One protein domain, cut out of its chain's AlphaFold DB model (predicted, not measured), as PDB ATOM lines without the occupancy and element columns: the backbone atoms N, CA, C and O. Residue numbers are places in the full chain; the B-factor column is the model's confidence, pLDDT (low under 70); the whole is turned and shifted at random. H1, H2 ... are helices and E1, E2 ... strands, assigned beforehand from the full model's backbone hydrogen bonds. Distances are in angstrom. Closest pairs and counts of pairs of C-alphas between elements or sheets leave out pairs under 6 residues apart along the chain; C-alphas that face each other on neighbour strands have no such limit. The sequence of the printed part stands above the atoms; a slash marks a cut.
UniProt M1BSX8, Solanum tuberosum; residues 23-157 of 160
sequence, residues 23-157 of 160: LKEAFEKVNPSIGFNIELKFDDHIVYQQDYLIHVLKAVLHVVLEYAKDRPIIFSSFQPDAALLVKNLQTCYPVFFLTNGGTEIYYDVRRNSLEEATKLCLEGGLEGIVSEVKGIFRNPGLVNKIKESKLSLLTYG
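What this domain is: This is residues 23 to 157 of the 160 residues of a protein of Solanum tuberosum (UniProt M1BSX8). A sheet of five parallel strands, strongly twisted and curled like part of a barrel, is built up as the chain steps from strand to helix to next strand; H3 and H4 pack on one of its faces. The long helix H2 is not over the sheet: it packs on H3 with its residues 50 to 58 and on the small helix H1 with its residues 63 to 67, and H1 lies far out from the middle of the domain, while H5 and H6 lie near the edge strand E5. The printed part has 135 residues, with six named helices and five named strands along the chain as H1 E1 H2 E2 H3 E3 H4 E4 H5 H6 E5; the sheet's order is E1 E2 E3 E4 E5, and the class is mixed. The whole is compact, with a radius of gyration of the C-alphas of 15.1 A and spans of 41 by 34 by 24 A.

Where its parts are: Start with the sheet: E1 is residues 36 to 39, E2 73 to 77, E3 95 to 99, E4 128 to 132 and E5 152 to 156, which runs 13.8 A to C-alpha 156 at (-47.645, -0.061, -35.613). Find C-alpha 50 at (-41.214, 14.110, -59.121); from there H2, residues 50 to 67, runs 25.7 A. H3 is residues 80 to 89, 14.4 A, and H4 residues 114 to 124, 15.0 A. H1, residues 23 to 29, begins at C-alpha 23 at (-60.500, 3.660, -53.432); H5 is residues 133 to 138 and H6 residues 141 to 148.

How they stand to each other: Look across the strands for N and O atoms within hydrogen-bond range: N 38 and O 74 at 2.8 A for E1 and E2, N 96 and O 75 at 2.8 A for E2 and E3, N 130 and O 97 at 2.8 A for E3 and E4, N 129 and O 152 at 2.9 A for E4 and E5. Each step is a strand-helix-strand unit, two parallel neighbour strands with helix between, and its crossover is right-handed: E1, H2, E2; E2, H3, E3; E3, H4, E4; E4, H5 H6, E5. There are two layers, with H3, H4 and H5 on one face of the sheet. H3 stands at a height over the sheet of 8.4 A and H4 at 9.2 A. H6 only grazes the sheet with residues 143 to 147. H2 is not on the sheet; its residues 50 to 58 touch H3 at a steep tilt of 53 degrees, closest at the C-alphas of Leu 53 and Ala 82, 6.5 A. Its residues 63 to 67 touch H1, closest at the C-alphas of Tyr 67 and Phe 27, 6.0 A. H4 and H6 only just touch, with 3 pairs of C-alphas within 8 A, closest at Thr 118 and Ile 146, 6.7 A. Every O i to N i+4 pair is within hydrogen-bond range in H1, H2, H3, H4 and H5, and 3 of 4 are in H6.

The domain as a whole: The two C-alphas farthest apart, Glu 28 and Gly 141, are 42.2 A apart. The printed part has no cut, and the link from E3 to H4, residues 100 to 113, is long. Mean pLDDT of the printed part is 95.8, and no printed residue is under 70.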
ATOM      1  N   LEU A  23     -60.330   2.686 -54.520       97.38
ATOM      2  CA  LEU A  23     -60.500   3.660 -53.432       97.38
ATOM      3  C   LEU A  23     -61.907   4.286 -53.436       97.38
ATOM      4  O   LEU A  23     -62.497   4.489 -52.377       97.38
ATOM      5  N   LYS A  24     -62.466   4.532 -54.627       97.75
ATOM      6  CA  LYS A  24     -63.846   4.999 -54.800       97.75
ATOM      7  C   LYS A  24     -64.840   4.020 -54.178       97.75
ATOM      8  O   LYS A  24     -65.646   4.416 -53.342       97.75
ATOM      9  N   GLU A  25     -64.751   2.742 -54.540       97.31
ATOM     10  CA  GLU A  25     -65.650   1.724 -53.994       97.31
ATOM     11  C   GLU A  25     -65.513   1.592 -52.482       97.31
ATOM     12  O   GLU A  25     -66.510   1.369 -51.800       97.31
ATOM     13  N   ALA A  26     -64.303   1.754 -51.939       96.88
ATOM     14  CA  ALA A  26     -64.109   1.761 -50.499       96.88
ATOM     15  C   ALA A  26     -64.877   2.924 -49.841       96.88
ATOM     16  O   ALA A  26     -65.586   2.705 -48.858       96.88
ATOM     17  N   PHE A  27     -64.824   4.135 -50.404       97.75
ATOM     18  CA  PHE A  27     -65.606   5.271 -49.901       97.75
ATOM     19  C   PHE A  27     -67.122   5.088 -50.036       97.75
ATOM     20  O   PHE A  27     -67.865   5.532 -49.155       97.75
ATOM     21  N   GLU A  28     -67.583   4.440 -51.107       96.19
ATOM     22  CA  GLU A  28     -69.005   4.191 -51.360       96.19
ATOM     23  C   GLU A  28     -69.574   3.065 -50.482       96.19
ATOM     24  O   GLU A  28     -70.709   3.170 -50.017       96.19
ATOM     25  N   LYS A  29     -68.799   1.999 -50.239       95.62
ATOM     26  CA  LYS A  29     -69.271   0.774 -49.568       95.62
ATOM     27  C   LYS A  29     -69.032   0.769 -48.054       95.62
ATOM     28  O   LYS A  29     -69.800   0.149 -47.323       95.62
ATOM     29  N   VAL A  30     -67.985   1.431 -47.553       96.50
ATOM     30  CA  VAL A  30     -67.729   1.523 -46.102       96.50
ATOM     31  C   VAL A  30     -68.723   2.496 -45.460       96.50
ATOM     32  O   VAL A  30     -69.088   3.498 -46.063       96.50
ATOM     33  N   ASN A  31     -69.145   2.257 -44.215       95.62
ATOM     34  CA  ASN A  31     -70.067   3.149 -43.499       95.62
ATOM     35  C   ASN A  31     -69.539   4.608 -43.462       95.62
ATOM     36  O   ASN A  31     -68.404   4.794 -43.021       95.62
ATOM     37  N   PRO A  32     -70.328   5.629 -43.875       93.56
ATOM     38  CA  PRO A  32     -69.952   7.051 -43.878       93.56
ATOM     39  C   PRO A  32     -69.356   7.617 -42.587       93.56
ATOM     40  O   PRO A  32     -68.560   8.546 -42.662       93.56
ATOM     41  N   SER A  33     -69.682   7.065 -41.415       94.12
ATOM     42  CA  SER A  33     -69.140   7.543 -40.135       94.12
ATOM     43  C   SER A  33     -67.694   7.107 -39.866       94.12
ATOM     44  O   SER A  33     -67.104   7.519 -38.870       94.12
ATOM     45  N   ILE A  34     -67.134   6.222 -40.697       96.94
ATOM     46  CA  ILE A  34     -65.796   5.652 -40.512       96.94
ATOM     47  C   ILE A  34     -64.765   6.451 -41.313       96.94
ATOM     48  O   ILE A  34     -64.915   6.657 -42.520       96.94
ATOM     49  N   GLY A  35     -63.706   6.880 -40.627       97.06
ATOM     50  CA  GLY A  35     -62.547   7.524 -41.236       97.06
ATOM     51  C   GLY A  35     -61.607   6.551 -41.938       97.06
ATOM     52  O   GLY A  35     -61.678   5.340 -41.735       97.06
ATOM     53  N   PHE A  36     -60.707   7.090 -42.753       98.19
ATOM     54  CA  PHE A  36     -59.735   6.308 -43.515       98.19
ATOM     55  C   PHE A  36     -58.306   6.716 -43.153       98.19
ATOM     56  O   PHE A  36     -57.972   7.897 -43.114       98.19
ATOM     57  N   ASN A  37     -57.444   5.727 -42.935       97.69
ATOM     58  CA  ASN A  37     -55.997   5.918 -42.950       97.69
ATOM     59  C   ASN A  37     -55.475   5.384 -44.288       97.69
ATOM     60  O   ASN A  37     -55.528   4.178 -44.530       97.69
ATOM     61  N   ILE A  38     -55.044   6.287 -45.166       98.44
ATOM     62  CA  ILE A  38     -54.621   5.978 -46.530       98.44
ATOM     63  C   ILE A  38     -53.090   5.958 -46.573       98.44
ATOM     64  O   ILE A  38     -52.444   7.007 -46.551       98.44
ATOM     65  N   GLU A  39     -52.513   4.759 -46.665       98.56
ATOM     66  CA  GLU A  39     -51.090   4.568 -46.964       98.56
ATOM     67  C   GLU A  39     -50.856   4.696 -48.477       98.56
ATOM     68  O   GLU A  39     -51.366   3.906 -49.274       98.56
ATOM     69  N   LEU A  40     -50.062   5.684 -48.879       98.38
ATOM     70  CA  LEU A  40     -49.583   5.863 -50.242       98.38
ATOM     71  C   LEU A  40     -48.347   4.985 -50.439       98.38
ATOM     72  O   LEU A  40     -47.284   5.244 -49.869       98.38
ATOM     73  N   LYS A  41     -48.496   3.928 -51.237       96.75
ATOM     74  CA  LYS A  41     -47.463   2.909 -51.421       96.75
ATOM     75  C   LYS A  41     -46.750   3.071 -52.760       96.75
ATOM     76  O   LYS A  41     -47.392   3.150 -53.804       96.75
ATOM     77  N   PHE A  42     -45.425   3.065 -52.710       95.62
ATOM     78  CA  PHE A  42     -44.526   3.118 -53.862       95.62
ATOM     79  C   PHE A  42     -43.474   2.014 -53.717       95.62
ATOM     80  O   PHE A  42     -43.251   1.529 -52.608       95.62
ATOM     81  N   ASP A  43     -42.864   1.586 -54.822       92.62
ATOM     82  CA  ASP A  43     -41.809   0.571 -54.779       92.62
ATOM     83  C   ASP A  43     -40.505   1.173 -54.238       92.62
ATOM     84  O   ASP A  43     -40.032   2.201 -54.724       92.62
ATOM     85  N   ASP A  44     -39.909   0.517 -53.245       86.62
ATOM     86  CA  ASP A  44     -38.677   0.969 -52.598       86.62
ATOM     87  C   ASP A  44     -37.434   0.869 -53.499       86.62
ATOM     88  O   ASP A  44     -36.419   1.509 -53.222       86.62
ATOM     89  N   HIS A  45     -37.498   0.095 -54.586       87.94
ATOM     90  CA  HIS A  45     -36.385  -0.121 -55.516       87.94
ATOM     91  C   HIS A  45     -36.448   0.794 -56.744       87.94
ATOM     92  O   HIS A  45     -35.564   0.733 -57.602       87.94
ATOM     93  N   ILE A  46     -37.483   1.630 -56.851       91.25
ATOM     94  CA  ILE A  46     -37.677   2.543 -57.975       91.25
ATOM     95  C   ILE A  46     -37.440   3.978 -57.512       91.25
ATOM     96  O   ILE A  46     -38.082   4.483 -56.594       91.25
ATOM     97  N   VAL A  47     -36.544   4.673 -58.215       90.94
ATOM     98  CA  VAL A  47     -36.378   6.122 -58.069       90.94
ATOM     99  C   VAL A  47     -37.413   6.810 -58.950       90.94
ATOM    100  O   VAL A  47     -37.262   6.899 -60.171       90.94
ATOM    101  N   TYR A  48     -38.493   7.276 -58.334       94.38
ATOM    102  CA  TYR A  48     -39.563   7.963 -59.044       94.38
ATOM    103  C   TYR A  48     -39.190   9.413 -59.342       94.38
ATOM    104  O   TYR A  48     -38.720  10.144 -58.475       94.38
ATOM    105  N   GLN A  49     -39.464   9.850 -60.570       96.75
ATOM    106  CA  GLN A  49     -39.394  11.266 -60.916       96.75
ATOM    107  C   GLN A  49     -40.526  12.033 -60.230       96.75
ATOM    108  O   GLN A  49     -41.643  11.526 -60.094       96.75
ATOM    109  N   GLN A  50     -40.253  13.279 -59.846       96.69
ATOM    110  CA  GLN A  50     -41.214  14.110 -59.121       96.69
ATOM    111  C   GLN A  50     -42.540  14.271 -59.882       96.69
ATOM    112  O   GLN A  50     -43.607  14.123 -59.289       96.69
ATOM    113  N   ASP A  51     -42.492  14.500 -61.197       97.75
ATOM    114  CA  ASP A  51     -43.695  14.676 -62.024       97.75
ATOM    115  C   ASP A  51     -44.579  13.425 -62.048       97.75
ATOM    116  O   ASP A  51     -45.808  13.526 -62.024       97.75
ATOM    117  N   TYR A  52     -43.963  12.239 -62.023       98.06
ATOM    118  CA  TYR A  52     -44.691  10.979 -61.926       98.06
ATOM    119  C   TYR A  52     -45.405  10.858 -60.576       98.06
ATOM    120  O   TYR A  52     -46.598  10.552 -60.536       98.06
ATOM    121  N   LEU A  53     -44.708  11.151 -59.471       98.19
ATOM    122  CA  LEU A  53     -45.318  11.150 -58.138       98.19
ATOM    123  C   LEU A  53     -46.486  12.138 -58.071       98.19
ATOM    124  O   LEU A  53     -47.569  11.770 -57.628       98.19
ATOM    125  N   ILE A  54     -46.305  13.363 -58.571       98.50
ATOM    126  CA  ILE A  54     -47.365  14.378 -58.614       98.50
ATOM    127  C   ILE A  54     -48.575  13.872 -59.403       98.50
ATOM    128  O   ILE A  54     -49.707  14.049 -58.952       98.50
ATOM    129  N   HIS A  55     -48.360  13.245 -60.562       98.44
ATOM    130  CA  HIS A  55     -49.443  12.707 -61.382       98.44
ATOM    131  C   HIS A  55     -50.261  11.651 -60.625       98.44
ATOM    132  O   HIS A  55     -51.486  11.764 -60.541       98.44
ATOM    133  N   VAL A  56     -49.590  10.673 -60.011       98.25
ATOM    134  CA  VAL A  56     -50.244   9.609 -59.234       98.25
ATOM    135  C   VAL A  56     -50.974  10.180 -58.016       98.25
ATOM    136  O   VAL A  56     -52.136   9.853 -57.777       98.25
ATOM    137  N   LEU A  57     -50.329  11.073 -57.263       98.62
ATOM    138  CA  LEU A  57     -50.919  11.685 -56.071       98.62
ATOM    139  C   LEU A  57     -52.151  12.524 -56.415       98.62
ATOM    140  O   LEU A  57     -53.152  12.438 -55.709       98.62
ATOM    141  N   LYS A  58     -52.130  13.280 -57.518       98.56
ATOM    142  CA  LYS A  58     -53.308  14.026 -57.988       98.56
ATOM    143  C   LYS A  58     -54.478  13.105 -58.327       98.56
ATOM    144  O   LYS A  58     -55.610  13.454 -58.005       98.56
ATOM    145  N   ALA A  59     -54.226  11.937 -58.918       98.56
ATOM    146  CA  ALA A  59     -55.279  10.962 -59.195       98.56
ATOM    147  C   ALA A  59     -55.915  10.425 -57.900       98.56
ATOM    148  O   ALA A  59     -57.140  10.364 -57.793       98.56
ATOM    149  N   VAL A  60     -55.101  10.106 -56.887       98.62
ATOM    150  CA  VAL A  60     -55.603   9.693 -55.565       98.62
ATOM    151  C   VAL A  60     -56.399  10.822 -54.907       98.62
ATOM    152  O   VAL A  60     -57.522  10.600 -54.459       98.62
ATOM    153  N   LEU A  61     -55.851  12.041 -54.882       98.44
ATOM    154  CA  LEU A  61     -56.503  13.208 -54.286       98.44
ATOM    155  C   LEU A  61     -57.827  13.546 -54.971       98.44
ATOM    156  O   LEU A  61     -58.772  13.897 -54.279       98.44
ATOM    157  N   HIS A  62     -57.925  13.393 -56.293       98.31
ATOM    158  CA  HIS A  62     -59.180  13.580 -57.019       98.31
ATOM    159  C   HIS A  62     -60.277  12.652 -56.483       98.31
ATOM    160  O   HIS A  62     -61.359  13.112 -56.129       98.31
ATOM    161  N   VAL A  63     -59.977  11.356 -56.340       98.50
ATOM    162  CA  VAL A  63     -60.929  10.387 -55.775       98.50
ATOM    163  C   VAL A  63     -61.271  10.733 -54.324       98.50
ATOM    164  O   VAL A  63     -62.428  10.661 -53.922       98.50
ATOM    165  N   VAL A  64     -60.286  11.133 -53.522       98.19
ATOM    166  CA  VAL A  64     -60.532  11.506 -52.125       98.19
ATOM    167  C   VAL A  64     -61.446  12.728 -52.028       98.19
ATOM    168  O   VAL A  64     -62.434  12.685 -51.306       98.19
ATOM    169  N   LEU A  65     -61.166  13.795 -52.775       95.88
ATOM    170  CA  LEU A  65     -61.960  15.024 -52.741       95.88
ATOM    171  C   LEU A  65     -63.394  14.807 -53.238       95.88
ATOM    172  O   LEU A  65     -64.316  15.427 -52.717       95.88
ATOM    173  N   GLU A  66     -63.590  13.922 -54.214       97.25
ATOM    174  CA  GLU A  66     -64.910  13.655 -54.787       97.25
ATOM    175  C   GLU A  66     -65.754  12.701 -53.919       97.25
ATOM    176  O   GLU A  66     -66.960  12.899 -53.781       97.25
ATOM    177  N   TYR A  67     -65.138  11.684 -53.300       98.00
ATOM    178  CA  TYR A  67     -65.879  10.580 -52.672       98.00
ATOM    179  C   TYR A  67     -65.777  10.514 -51.142       98.00
ATOM    180  O   TYR A  67     -66.633   9.884 -50.512       98.00
ATOM    181  N   ALA A  68     -64.793  11.163 -50.512       96.00
ATOM    182  CA  ALA A  68     -64.626  11.083 -49.059       96.00
ATOM    183  C   ALA A  68     -65.700  11.837 -48.266       96.00
ATOM    184  O   ALA A  68     -65.993  11.444 -47.135       96.00
ATOM    185  N   LYS A  69     -66.306  12.879 -48.854       92.19
ATOM    186  CA  LYS A  69     -67.267  13.769 -48.176       92.19
ATOM    187  C   LYS A  69     -66.644  14.328 -46.886       92.19
ATOM    188  O   LYS A  69     -65.503  14.770 -46.913       92.19
ATOM    189  N   ASP A  70     -67.352  14.255 -45.761       93.00
ATOM    190  CA  ASP A  70     -66.906  14.787 -44.467       93.00
ATOM    191  C   ASP A  70     -66.117  13.770 -43.617       93.00
ATOM    192  O   ASP A  70     -65.972  13.935 -42.403       93.00
ATOM    193  N   ARG A  71     -65.639  12.666 -44.214       95.69
ATOM    194  CA  ARG A  71     -64.906  11.632 -43.469       95.69
ATOM    195  C   ARG A  71     -63.563  12.165 -42.965       95.69
ATOM    196  O   ARG A  71     -62.814  12.767 -43.737       95.69
ATOM    197  N   PRO A  72     -63.168  11.840 -41.721       96.31
ATOM    198  CA  PRO A  72     -61.805  12.084 -41.284       96.31
ATOM    199  C   PRO A  72     -60.846  11.177 -42.061       96.31
ATOM    200  O   PRO A  72     -61.024   9.955 -42.105       96.31
ATOM    201  N   ILE A  73     -59.823  11.774 -42.669       98.25
ATOM    202  CA  ILE A  73     -58.781  11.064 -43.413       98.25
ATOM    203  C   ILE A  73     -57.411  11.441 -42.875       98.25
ATOM    204  O   ILE A  73     -57.167  12.594 -42.530       98.25
ATOM    205  N   ILE A  74     -56.515  10.460 -42.846       98.25
ATOM    206  CA  ILE A  74     -55.080  10.658 -42.654       98.25
ATOM    207  C   ILE A  74     -54.358  10.066 -43.862       98.25
ATOM    208  O   ILE A  74     -54.654   8.938 -44.257       98.25
ATOM    209  N   PHE A  75     -53.402  10.803 -44.423       98.75
ATOM    210  CA  PHE A  75     -52.452  10.248 -45.384       98.75
ATOM    211  C   PHE A  75     -51.172   9.821 -44.686       98.75
ATOM    212  O   PHE A  75     -50.698  10.490 -43.768       98.75
ATOM    213  N   SER A  76     -50.573   8.734 -45.156       98.69
ATOM    214  CA  SER A  76     -49.246   8.321 -44.718       98.69
ATOM    215  C   SER A  76     -48.432   7.697 -45.847       98.69
ATOM    216  O   SER A  76     -48.997   7.214 -46.823       98.69
ATOM    217  N   SER A  77     -47.102   7.740 -45.763       98.50
ATOM    218  CA  SER A  77     -46.209   7.133 -46.761       98.50
ATOM    219  C   SER A  77     -44.853   6.797 -46.149       98.50
ATOM    220  O   SER A  77     -44.329   7.588 -45.365       98.50
ATOM    221  N   PHE A  78     -44.269   5.653 -46.530       97.44
ATOM    222  CA  PHE A  78     -42.857   5.342 -46.254       97.44
ATOM    223  C   PHE A  78     -41.905   6.064 -47.205       97.44
ATOM    224  O   PHE A  78     -40.723   6.199 -46.900       97.44
ATOM    225  N   GLN A  79     -42.411   6.509 -48.360       97.44
ATOM    226  CA  GLN A  79     -41.633   7.236 -49.349       97.44
ATOM    227  C   GLN A  79     -41.588   8.724 -48.968       97.44
ATOM    228  O   GLN A  79     -42.645   9.373 -49.015       97.44
ATOM    229  N   PRO A  80     -40.407   9.275 -48.616       97.56
ATOM    230  CA  PRO A  80     -40.240  10.663 -48.182       97.56
ATOM    231  C   PRO A  80     -40.841  11.681 -49.151       97.56
ATOM    232  O   PRO A  80     -41.635  12.532 -48.755       97.56
ATOM    233  N   ASP A  81     -40.519  11.553 -50.439       97.81
ATOM    234  CA  ASP A  81     -40.928  12.532 -51.447       97.81
ATOM    235  C   ASP A  81     -42.438  12.502 -51.673       97.81
ATOM    236  O   ASP A  81     -43.062  13.549 -51.807       97.81
ATOM    237  N   ALA A  82     -43.063  11.323 -51.627       98.31
ATOM    238  CA  ALA A  82     -44.513  11.226 -51.729       98.31
ATOM    239  C   ALA A  82     -45.224  11.866 -50.525       98.31
ATOM    240  O   ALA A  82     -46.239  12.536 -50.712       98.31
ATOM    241  N   ALA A  83     -44.682  11.703 -49.311       98.50
ATOM    242  CA  ALA A  83     -45.226  12.319 -48.100       98.50
ATOM    243  C   ALA A  83     -45.142  13.857 -48.170       98.50
ATOM    244  O   ALA A  83     -46.116  14.556 -47.896       98.50
ATOM    245  N   LEU A  84     -44.002  14.388 -48.619       98.62
ATOM    246  CA  LEU A  84     -43.805  15.827 -48.813       98.62
ATOM    247  C   LEU A  84     -44.704  16.384 -49.925       98.62
ATOM    248  O   LEU A  84     -45.346  17.420 -49.764       98.62
ATOM    249  N   LEU A  85     -44.797  15.683 -51.056       98.62
ATOM    250  CA  LEU A  85     -45.609  16.119 -52.189       98.62
ATOM    251  C   LEU A  85     -47.099  16.110 -51.860       98.62
ATOM    252  O   LEU A  85     -47.777  17.083 -52.174       98.62
ATOM    253  N   VAL A  86     -47.627  15.069 -51.204       98.50
ATOM    254  CA  VAL A  86     -49.049  15.064 -50.828       98.50
ATOM    255  C   VAL A  86     -49.354  16.167 -49.813       98.50
ATOM    256  O   VAL A  86     -50.413  16.778 -49.903       98.50
ATOM    257  N   LYS A  87     -48.417  16.505 -48.914       98.44
ATOM    258  CA  LYS A  87     -48.565  17.657 -48.011       98.44
ATOM    259  C   LYS A  87     -48.622  18.994 -48.758       98.44
ATOM    260  O   LYS A  87     -49.362  19.882 -48.353       98.44
ATOM    261  N   ASN A  88     -47.885  19.132 -49.858       98.19
ATOM    262  CA  ASN A  88     -47.890  20.347 -50.678       98.19
ATOM    263  C   ASN A  88     -49.087  20.436 -51.639       98.19
ATOM    264  O   ASN A  88     -49.500  21.530 -52.016       98.19
ATOM    265  N   LEU A  89     -49.639  19.298 -52.065       98.44
ATOM    266  CA  LEU A  89     -50.734  19.239 -53.040       98.44
ATOM    267  C   LEU A  89     -52.121  19.469 -52.422       98.44
ATOM    268  O   LEU A  89     -53.072  19.711 -53.166       98.44
ATOM    269  N   GLN A  90     -52.260  19.385 -51.097       96.50
ATOM    270  CA  GLN A  90     -53.524  19.613 -50.395       96.50
ATOM    271  C   GLN A  90     -53.302  20.147 -48.975       96.50
ATOM    272  O   GLN A  90     -52.261  19.911 -48.372       96.50
ATOM    273  N   THR A  91     -54.305  20.822 -48.415       94.19
ATOM    274  CA  THR A  91     -54.265  21.389 -47.053       94.19
ATOM    275  C   THR A  91     -55.391  20.890 -46.141       94.19
ATOM    276  O   THR A  91     -55.495  21.329 -45.000       94.19
ATOM    277  N   CYS A  92     -56.249  19.994 -46.635       95.38
ATOM    278  CA  CYS A  92     -57.461  19.545 -45.950       95.38
ATOM    279  C   CYS A  92     -57.203  18.434 -44.925       95.38
ATOM    280  O   CYS A  92     -57.878  18.374 -43.899       95.38
ATOM    281  N   TYR A  93     -56.261  17.538 -45.212       98.00
ATOM    282  CA  TYR A  93     -56.040  16.318 -44.448       98.00
ATOM    283  C   TYR A  93     -54.612  16.265 -43.908       98.00
ATOM    284  O   TYR A  93     -53.670  16.619 -44.627       98.00
ATOM    285  N   PRO A  94     -54.428  15.796 -42.666       98.25
ATOM    286  CA  PRO A  94     -53.107  15.629 -42.098       98.25
ATOM    287  C   PRO A  94     -52.322  14.535 -42.832       98.25
ATOM    288  O   PRO A  94     -52.870  13.516 -43.268       98.25
ATOM    289  N   VAL A  95     -51.016  14.748 -42.931       98.81
ATOM    290  CA  VAL A  95     -50.059  13.862 -43.581       98.81
ATOM    291  C   VAL A  95     -49.029  13.420 -42.560       98.81
ATOM    292  O   VAL A  95     -48.449  14.230 -41.841       98.81
ATOM    293  N   PHE A  96     -48.788  12.118 -42.515       98.75
ATOM    294  CA  PHE A  96     -47.826  11.505 -41.621       98.75
ATOM    295  C   PHE A  96     -46.727  10.789 -42.399       98.75
ATOM    296  O   PHE A  96     -46.956  10.232 -43.473       98.75
ATOM    297  N   PHE A  97     -45.531  10.741 -41.829       98.62
ATOM    298  CA  PHE A  97     -44.445   9.944 -42.380       98.62
ATOM    299  C   PHE A  97     -44.358   8.578 -41.694       98.62
ATOM    300  O   PHE A  97     -44.285   8.498 -40.466       98.62
ATOM    301  N   LEU A  98     -44.365   7.499 -42.480       98.19
ATOM    302  CA  LEU A  98     -44.164   6.139 -41.985       98.19
ATOM    303  C   LEU A  98     -42.671   5.822 -41.906       98.19
ATOM    304  O   LEU A  98     -41.918   6.055 -42.847       98.19
ATOM    305  N   THR A  99     -42.248   5.239 -40.789       96.56
ATOM    306  CA  THR A  99     -40.855   4.842 -40.581       96.56
ATOM    307  C   THR A  99     -40.748   3.513 -39.844       96.56
ATOM    308  O   THR A  99     -41.589   3.148 -39.021       96.56
ATOM    309  N   ASN A 100     -39.667   2.791 -40.127       95.12
ATOM    310  CA  ASN A 100     -39.247   1.613 -39.373       95.12
ATOM    311  C   ASN A 100     -38.372   1.978 -38.163       95.12
ATOM    312  O   ASN A 100     -37.907   1.090 -37.450       95.12
ATOM    313  N   GLY A 101     -38.106   3.268 -37.927       91.50
ATOM    314  CA  GLY A 101     -37.313   3.740 -36.789       91.50
ATOM    315  C   GLY A 101     -35.920   3.107 -36.731       91.50
ATOM    316  O   GLY A 101     -35.430   2.769 -35.654       91.50
ATOM    317  N   GLY A 102     -35.321   2.858 -37.900       91.88
ATOM    318  CA  GLY A 102     -34.007   2.229 -38.052       91.88
ATOM    319  C   GLY A 102     -33.955   0.723 -37.801       91.88
ATOM    320  O   GLY A 102     -32.864   0.154 -37.759       91.88
ATOM    321  N   THR A 103     -35.098   0.050 -37.607       90.62
ATOM    322  CA  THR A 103     -35.159  -1.428 -37.546       90.62
ATOM    323  C   THR A 103     -34.836  -2.089 -38.887       90.62
ATOM    324  O   THR A 103     -34.386  -3.231 -38.909       90.62
ATOM    325  N   GLU A 104     -34.983  -1.339 -39.976       91.38
ATOM    326  CA  GLU A 104     -34.558  -1.676 -41.327       91.38
ATOM    327  C   GLU A 104     -33.759  -0.501 -41.898       91.38
ATOM    328  O   GLU A 104     -34.014   0.653 -41.537       91.38
ATOM    329  N   ILE A 105     -32.778  -0.803 -42.750       92.25
ATOM    330  CA  ILE A 105     -31.924   0.192 -43.399       92.25
ATOM    331  C   ILE A 105     -32.279   0.252 -44.880       92.25
ATOM    332  O   ILE A 105     -32.170  -0.741 -45.596       92.25
ATOM    333  N   TYR A 106     -32.657   1.441 -45.322       93.31
ATOM    334  CA  TYR A 106     -32.986   1.777 -46.696       93.31
ATOM    335  C   TYR A 106     -31.873   2.596 -47.339       93.31
ATOM    336  O   TYR A 106     -31.057   3.223 -46.658       93.31
ATOM    337  N   TYR A 107     -31.875   2.626 -48.673       92.44
ATOM    338  CA  TYR A 107     -30.996   3.503 -49.445       92.44
ATOM    339  C   TYR A 107     -31.239   4.985 -49.114       92.44
ATOM    340  O   TYR A 107     -30.291   5.751 -48.955       92.44
ATOM    341  N   ASP A 108     -32.506   5.377 -48.952       94.19
ATOM    342  CA  ASP A 108     -32.863   6.724 -48.515       94.19
ATOM    343  C   ASP A 108     -32.668   6.878 -47.002       94.19
ATOM    344  O   ASP A 108     -33.418   6.333 -46.187       94.19
ATOM    345  N   VAL A 109     -31.664   7.672 -46.633       95.25
ATOM    346  CA  VAL A 109     -31.283   7.928 -45.239       95.25
ATOM    347  C   VAL A 109     -32.410   8.538 -44.407       95.25
ATOM    348  O   VAL A 109     -32.464   8.289 -43.204       95.25
ATOM    349  N   ARG A 110     -33.358   9.247 -45.037       96.69
ATOM    350  CA  ARG A 110     -34.489   9.899 -44.357       96.69
ATOM    351  C   ARG A 110     -35.413   8.893 -43.654       96.69
ATOM    352  O   ARG A 110     -36.174   9.262 -42.765       96.69
ATOM    353  N   ARG A 111     -35.343   7.611 -44.030       95.50
ATOM    354  CA  ARG A 111     -36.149   6.509 -43.470       95.50
ATOM    355  C   ARG A 111     -35.468   5.764 -42.319       95.50
ATOM    356  O   ARG A 111     -36.112   4.955 -41.650       95.50
ATOM    357  N   ASN A 112     -34.178   6.005 -42.091       94.94
ATOM    358  CA  ASN A 112     -33.325   5.091 -41.322       94.94
ATOM    359  C   ASN A 112     -33.281   5.368 -39.817       94.94
ATOM    360  O   ASN A 112     -32.593   4.657 -39.086       94.94
ATOM    361  N   SER A 113     -34.012   6.364 -39.322       94.88
ATOM    362  CA  SER A 113     -34.141   6.614 -37.886       94.88
ATOM    363  C   SER A 113     -35.411   7.395 -37.560       94.88
ATOM    364  O   SER A 113     -36.092   7.929 -38.439       94.88
ATOM    365  N   LEU A 114     -35.741   7.446 -36.270       95.00
ATOM    366  CA  LEU A 114     -36.810   8.304 -35.765       95.00
ATOM    367  C   LEU A 114     -36.413   9.780 -35.821       95.00
ATOM    368  O   LEU A 114     -37.264  10.637 -36.040       95.00
ATOM    369  N   GLU A 115     -35.132  10.083 -35.644       95.38
ATOM    370  CA  GLU A 115     -34.580  11.428 -35.738       95.38
ATOM    371  C   GLU A 115     -34.712  11.989 -37.160       95.38
ATOM    372  O   GLU A 115     -35.221  13.095 -37.326       95.38
ATOM    373  N   GLU A 116     -34.351  11.210 -38.183       96.94
ATOM    374  CA  GLU A 116     -34.506  11.615 -39.586       96.94
ATOM    375  C   GLU A 116     -35.985  11.739 -39.973       96.94
ATOM    376  O   GLU A 116     -36.376  12.707 -40.624       96.94
ATOM    377  N   ALA A 117     -36.838  10.832 -39.486       97.19
ATOM    378  CA  ALA A 117     -38.286  10.941 -39.655       97.19
ATOM    379  C   ALA A 117     -38.855  12.221 -39.012       97.19
ATOM    380  O   ALA A 117     -39.698  12.895 -39.602       97.19
ATOM    381  N   THR A 118     -38.371  12.576 -37.818       97.06
ATOM    382  CA  THR A 118     -38.754  13.808 -37.112       97.06
ATOM    383  C   THR A 118     -38.323  15.036 -37.894       97.06
ATOM    384  O   THR A 118     -39.129  15.936 -38.118       97.06
ATOM    385  N   LYS A 119     -37.071  15.053 -38.359       97.81
ATOM    386  CA  LYS A 119     -36.527  16.134 -39.178       97.81
ATOM    387  C   LYS A 119     -37.348  16.333 -40.452       97.81
ATOM    388  O   LYS A 119     -37.779  17.452 -40.710       97.81
ATOM    389  N   LEU A 120     -37.641  15.254 -41.180       98.38
ATOM    390  CA  LEU A 120     -38.473  15.302 -42.382       98.38
ATOM    391  C   LEU A 120     -39.855  15.892 -42.096       98.38
ATOM    392  O   LEU A 120     -40.338  16.718 -42.868       98.38
ATOM    393  N   CYS A 121     -40.488  15.493 -40.990       98.38
ATOM    394  CA  CYS A 121     -41.804  16.014 -40.638       98.38
ATOM    395  C   CYS A 121     -41.769  17.512 -40.336       98.38
ATOM    396  O   CYS A 121     -42.636  18.246 -40.801       98.38
ATOM    397  N   LEU A 122     -40.757  17.976 -39.599       98.31
ATOM    398  CA  LEU A 122     -40.611  19.389 -39.254       98.31
ATOM    399  C   LEU A 122     -40.292  20.253 -40.474       98.31
ATOM    400  O   LEU A 122     -40.928  21.285 -40.668       98.31
ATOM    401  N   GLU A 123     -39.344  19.827 -41.307       97.94
ATOM    402  CA  GLU A 123     -38.943  20.564 -42.512       97.94
ATOM    403  C   GLU A 123     -40.050  20.563 -43.577       97.94
ATOM    404  O   GLU A 123     -40.241  21.555 -44.275       97.94
ATOM    405  N   GLY A 124     -40.806  19.468 -43.675       97.75
ATOM    406  CA  GLY A 124     -41.913  19.314 -44.616       97.75
ATOM    407  C   GLY A 124     -43.265  19.836 -44.132       97.75
ATOM    408  O   GLY A 124     -44.230  19.804 -44.893       97.75
ATOM    409  N   GLY A 125     -43.372  20.261 -42.870       98.06
ATOM    410  CA  GLY A 125     -44.638  20.681 -42.264       98.06
ATOM    411  C   GLY A 125     -45.683  19.563 -42.139       98.06
ATOM    412  O   GLY A 125     -46.879  19.846 -42.210       98.06
ATOM    413  N   LEU A 126     -45.256  18.306 -41.990       98.50
ATOM    414  CA  LEU A 126     -46.149  17.166 -41.765       98.50
ATOM    415  C   LEU A 126     -46.683  17.166 -40.328       98.50
ATOM    416  O   LEU A 126     -46.025  17.628 -39.398       98.50
ATOM    417  N   GLU A 127     -47.864  16.586 -40.129       98.38
ATOM    418  CA  GLU A 127     -48.543  16.554 -38.832       98.38
ATOM    419  C   GLU A 127     -47.983  15.506 -37.864       98.38
ATOM    420  O   GLU A 127     -48.201  15.603 -36.649       98.38
ATOM    421  N   GLY A 128     -47.254  14.502 -38.356       98.06
ATOM    422  CA  GLY A 128     -46.648  13.530 -37.459       98.06
ATOM    423  C   GLY A 128     -45.963  12.335 -38.098       98.06
ATOM    424  O   GLY A 128     -45.778  12.237 -39.308       98.06
ATOM    425  N   ILE A 129     -45.598  11.397 -37.230       98.25
ATOM    426  CA  ILE A 129     -44.838  10.192 -37.555       98.25
ATOM    427  C   ILE A 129     -45.676   8.963 -37.203       98.25
ATOM    428  O   ILE A 129     -46.332   8.919 -36.160       98.25
ATOM    429  N   VAL A 130     -45.613   7.939 -38.047       97.88
ATOM    430  CA  VAL A 130     -46.105   6.592 -37.751       97.88
ATOM    431  C   VAL A 130     -44.905   5.644 -37.718       97.88
ATOM    432  O   VAL A 130     -44.319   5.340 -38.753       97.88
ATOM    433  N   SER A 131     -44.502   5.191 -36.530       96.25
ATOM    434  CA  SER A 131     -43.288   4.375 -36.357       96.25
ATOM    435  C   SER A 131     -43.587   2.909 -36.068       96.25
ATOM    436  O   SER A 131     -44.507   2.584 -35.316       96.25
ATOM    437  N   GLU A 132     -42.737   2.011 -36.561       95.00
ATOM    438  CA  GLU A 132     -42.690   0.643 -36.047       95.00
ATOM    439  C   GLU A 132     -42.300   0.676 -34.557       95.00
ATOM    440  O   GLU A 132     -41.432   1.452 -34.134       95.00
ATOM    441  N   VAL A 133     -42.989  -0.121 -33.740       94.19
ATOM    442  CA  VAL A 133     -42.903  -0.053 -32.276       94.19
ATOM    443  C   VAL A 133     -41.527  -0.437 -31.719       94.19
ATOM    444  O   VAL A 133     -41.083   0.145 -30.731       94.19
ATOM    445  N   LYS A 134     -40.796  -1.359 -32.351       92.25
ATOM    446  CA  LYS A 134     -39.418  -1.703 -31.965       92.25
ATOM    447  C   LYS A 134     -38.462  -0.555 -32.265       92.25
ATOM    448  O   LYS A 134     -37.509  -0.374 -31.510       92.25
ATOM    449  N   GLY A 135     -38.735   0.251 -33.292       89.06
ATOM    450  CA  GLY A 135     -38.021   1.506 -33.542       89.06
ATOM    451  C   GLY A 135     -38.071   2.444 -32.332       89.06
ATOM    452  O   GLY A 135     -37.040   2.951 -31.894       89.06
ATOM    453  N   ILE A 136     -39.247   2.576 -31.709       92.06
ATOM    454  CA  ILE A 136     -39.434   3.377 -30.486       92.06
ATOM    455  C   ILE A 136     -38.633   2.808 -29.311       92.06
ATOM    456  O   ILE A 136     -37.987   3.560 -28.583       92.06
ATOM    457  N   PHE A 137     -38.625   1.487 -29.121       90.00
ATOM    458  CA  PHE A 137     -37.911   0.872 -27.995       90.00
ATOM    459  C   PHE A 137     -36.394   1.015 -28.051       90.00
ATOM    460  O   PHE A 137     -35.749   0.959 -27.006       90.00
ATOM    461  N   ARG A 138     -35.815   1.229 -29.236       85.75
ATOM    462  CA  ARG A 138     -34.378   1.503 -29.363       85.75
ATOM    463  C   ARG A 138     -34.001   2.867 -28.798       85.75
ATOM    464  O   ARG A 138     -32.886   3.017 -28.307       85.75
ATOM    465  N   ASN A 139     -34.913   3.840 -28.843       82.31
ATOM    466  CA  ASN A 139     -34.691   5.164 -28.274       82.31
ATOM    467  C   ASN A 139     -35.988   5.775 -27.696       82.31
ATOM    468  O   ASN A 139     -36.550   6.713 -28.273       82.31
ATOM    469  N   PRO A 140     -36.469   5.291 -26.532       88.25
ATOM    470  CA  PRO A 140     -37.732   5.748 -25.947       88.25
ATOM    471  C   PRO A 140     -37.742   7.244 -25.608       88.25
ATOM    472  O   PRO A 140     -38.798   7.875 -25.601       88.25
ATOM    473  N   GLY A 141     -36.563   7.833 -25.364       88.69
ATOM    474  CA  GLY A 141     -36.414   9.259 -25.070       88.69
ATOM    475  C   GLY A 141     -36.849  10.177 -26.218       88.69
ATOM    476  O   GLY A 141     -37.198  11.330 -25.971       88.69
ATOM    477  N   LEU A 142     -36.890   9.679 -27.461       88.38
ATOM    478  CA  LEU A 142     -37.374  10.455 -28.607       88.38
ATOM    479  C   LEU A 142     -38.874  10.715 -28.567       88.38
ATOM    480  O   LEU A 142     -39.312  11.705 -29.139       88.38
ATOM    481  N   VAL A 143     -39.660   9.884 -27.878       93.06
ATOM    482  CA  VAL A 143     -41.116  10.072 -27.784       93.06
ATOM    483  C   VAL A 143     -41.446  11.440 -27.190       93.06
ATOM    484  O   VAL A 143     -42.289  12.162 -27.721       93.06
ATOM    485  N   ASN A 144     -40.736  11.826 -26.126       93.25
ATOM    486  CA  ASN A 144     -40.912  13.135 -25.501       93.25
ATOM    487  C   ASN A 144     -40.484  14.258 -26.446       93.25
ATOM    488  O   ASN A 144     -41.233  15.212 -26.613       93.25
ATOM    489  N   LYS A 145     -39.348  14.101 -27.140       93.31
ATOM    490  CA  LYS A 145     -38.864  15.098 -28.106       93.31
ATOM    491  C   LYS A 145     -39.852  15.320 -29.254       93.31
ATOM    492  O   LYS A 145     -40.173  16.461 -29.558       93.31
ATOM    493  N   ILE A 146     -40.385  14.248 -29.845       95.00
ATOM    494  CA  ILE A 146     -41.384  14.317 -30.927       95.00
ATOM    495  C   ILE A 146     -42.629  15.075 -30.448       95.00
ATOM    496  O   ILE A 146     -43.117  15.977 -31.132       95.00
ATOM    497  N   LYS A 147     -43.106  14.760 -29.238       94.00
ATOM    498  CA  LYS A 147     -44.259  15.433 -28.631       94.00
ATOM    499  C   LYS A 147     -43.986  16.915 -28.342       94.00
ATOM    500  O   LYS A 147     -44.847  17.752 -28.605       94.00
ATOM    501  N   GLU A 148     -42.808  17.250 -27.824       96.06
ATOM    502  CA  GLU A 148     -42.368  18.633 -27.575       96.06
ATOM    503  C   GLU A 148     -42.253  19.442 -28.874       96.06
ATOM    504  O   GLU A 148     -42.572  20.631 -28.893       96.06
ATOM    505  N   SER A 149     -41.899  18.789 -29.984       95.62
ATOM    506  CA  SER A 149     -41.917  19.372 -31.331       95.62
ATOM    507  C   SER A 149     -43.321  19.546 -31.929       95.62
ATOM    508  O   SER A 149     -43.439  19.945 -33.083       95.62
ATOM    509  N   LYS A 150     -44.390  19.286 -31.158       96.50
ATOM    510  CA  LYS A 150     -45.804  19.375 -31.577       96.50
ATOM    511  C   LYS A 150     -46.187  18.432 -32.724       96.50
ATOM    512  O   LYS A 150     -47.209  18.647 -33.371       96.50
ATOM    513  N   LEU A 151     -45.405  17.380 -32.945       97.94
ATOM    514  CA  LEU A 151     -45.747  16.321 -33.885       97.94
ATOM    515  C   LEU A 151     -46.594  15.255 -33.192       97.94
ATOM    516  O   LEU A 151     -46.357  14.886 -32.038       97.94
ATOM    517  N   SER A 152     -47.569  14.724 -33.924       97.56
ATOM    518  CA  SER A 152     -48.298  13.533 -33.498       97.56
ATOM    519  C   SER A 152     -47.442  12.284 -33.719       97.56
ATOM    520  O   SER A 152     -46.691  12.192 -34.688       97.56
ATOM    521  N   LEU A 153     -47.565  11.299 -32.829       96.56
ATOM    522  CA  LEU A 153     -46.856  10.026 -32.938       96.56
ATOM    523  C   LEU A 153     -47.850   8.872 -32.845       96.56
ATOM    524  O   LEU A 153     -48.520   8.706 -31.826       96.56
ATOM    525  N   LEU A 154     -47.911   8.063 -33.898       96.44
ATOM    526  CA  LEU A 154     -48.622   6.790 -33.921       96.44
ATOM    527  C   LEU A 154     -47.613   5.652 -34.050       96.44
ATOM    528  O   LEU A 154     -46.479   5.847 -34.496       96.44
ATOM    529  N   THR A 155     -48.032   4.449 -33.676       95.06
ATOM    530  CA  THR A 155     -47.196   3.257 -33.798       95.06
ATOM    531  C   THR A 155     -47.934   2.103 -34.457       95.06
ATOM    532  O   THR A 155     -49.160   2.003 -34.398       95.06
ATOM    533  N   TYR A 156     -47.171   1.217 -35.087       94.81
ATOM    534  CA  TYR A 156     -47.645  -0.061 -35.613       94.81
ATOM    535  C   TYR A 156     -46.627  -1.165 -35.303       94.81
ATOM    536  O   TYR A 156     -45.561  -0.920 -34.738       94.81
ATOM    537  N   GLY A 157     -46.961  -2.398 -35.673       91.12
ATOM    538  CA  GLY A 157     -46.101  -3.557 -35.454       91.12
ATOM    539  C   GLY A 157     -46.542  -4.395 -34.259       91.12
ATOM    540  O   GLY A 157     -47.681  -4.319 -33.793       91.12
TER     541      GLY A 157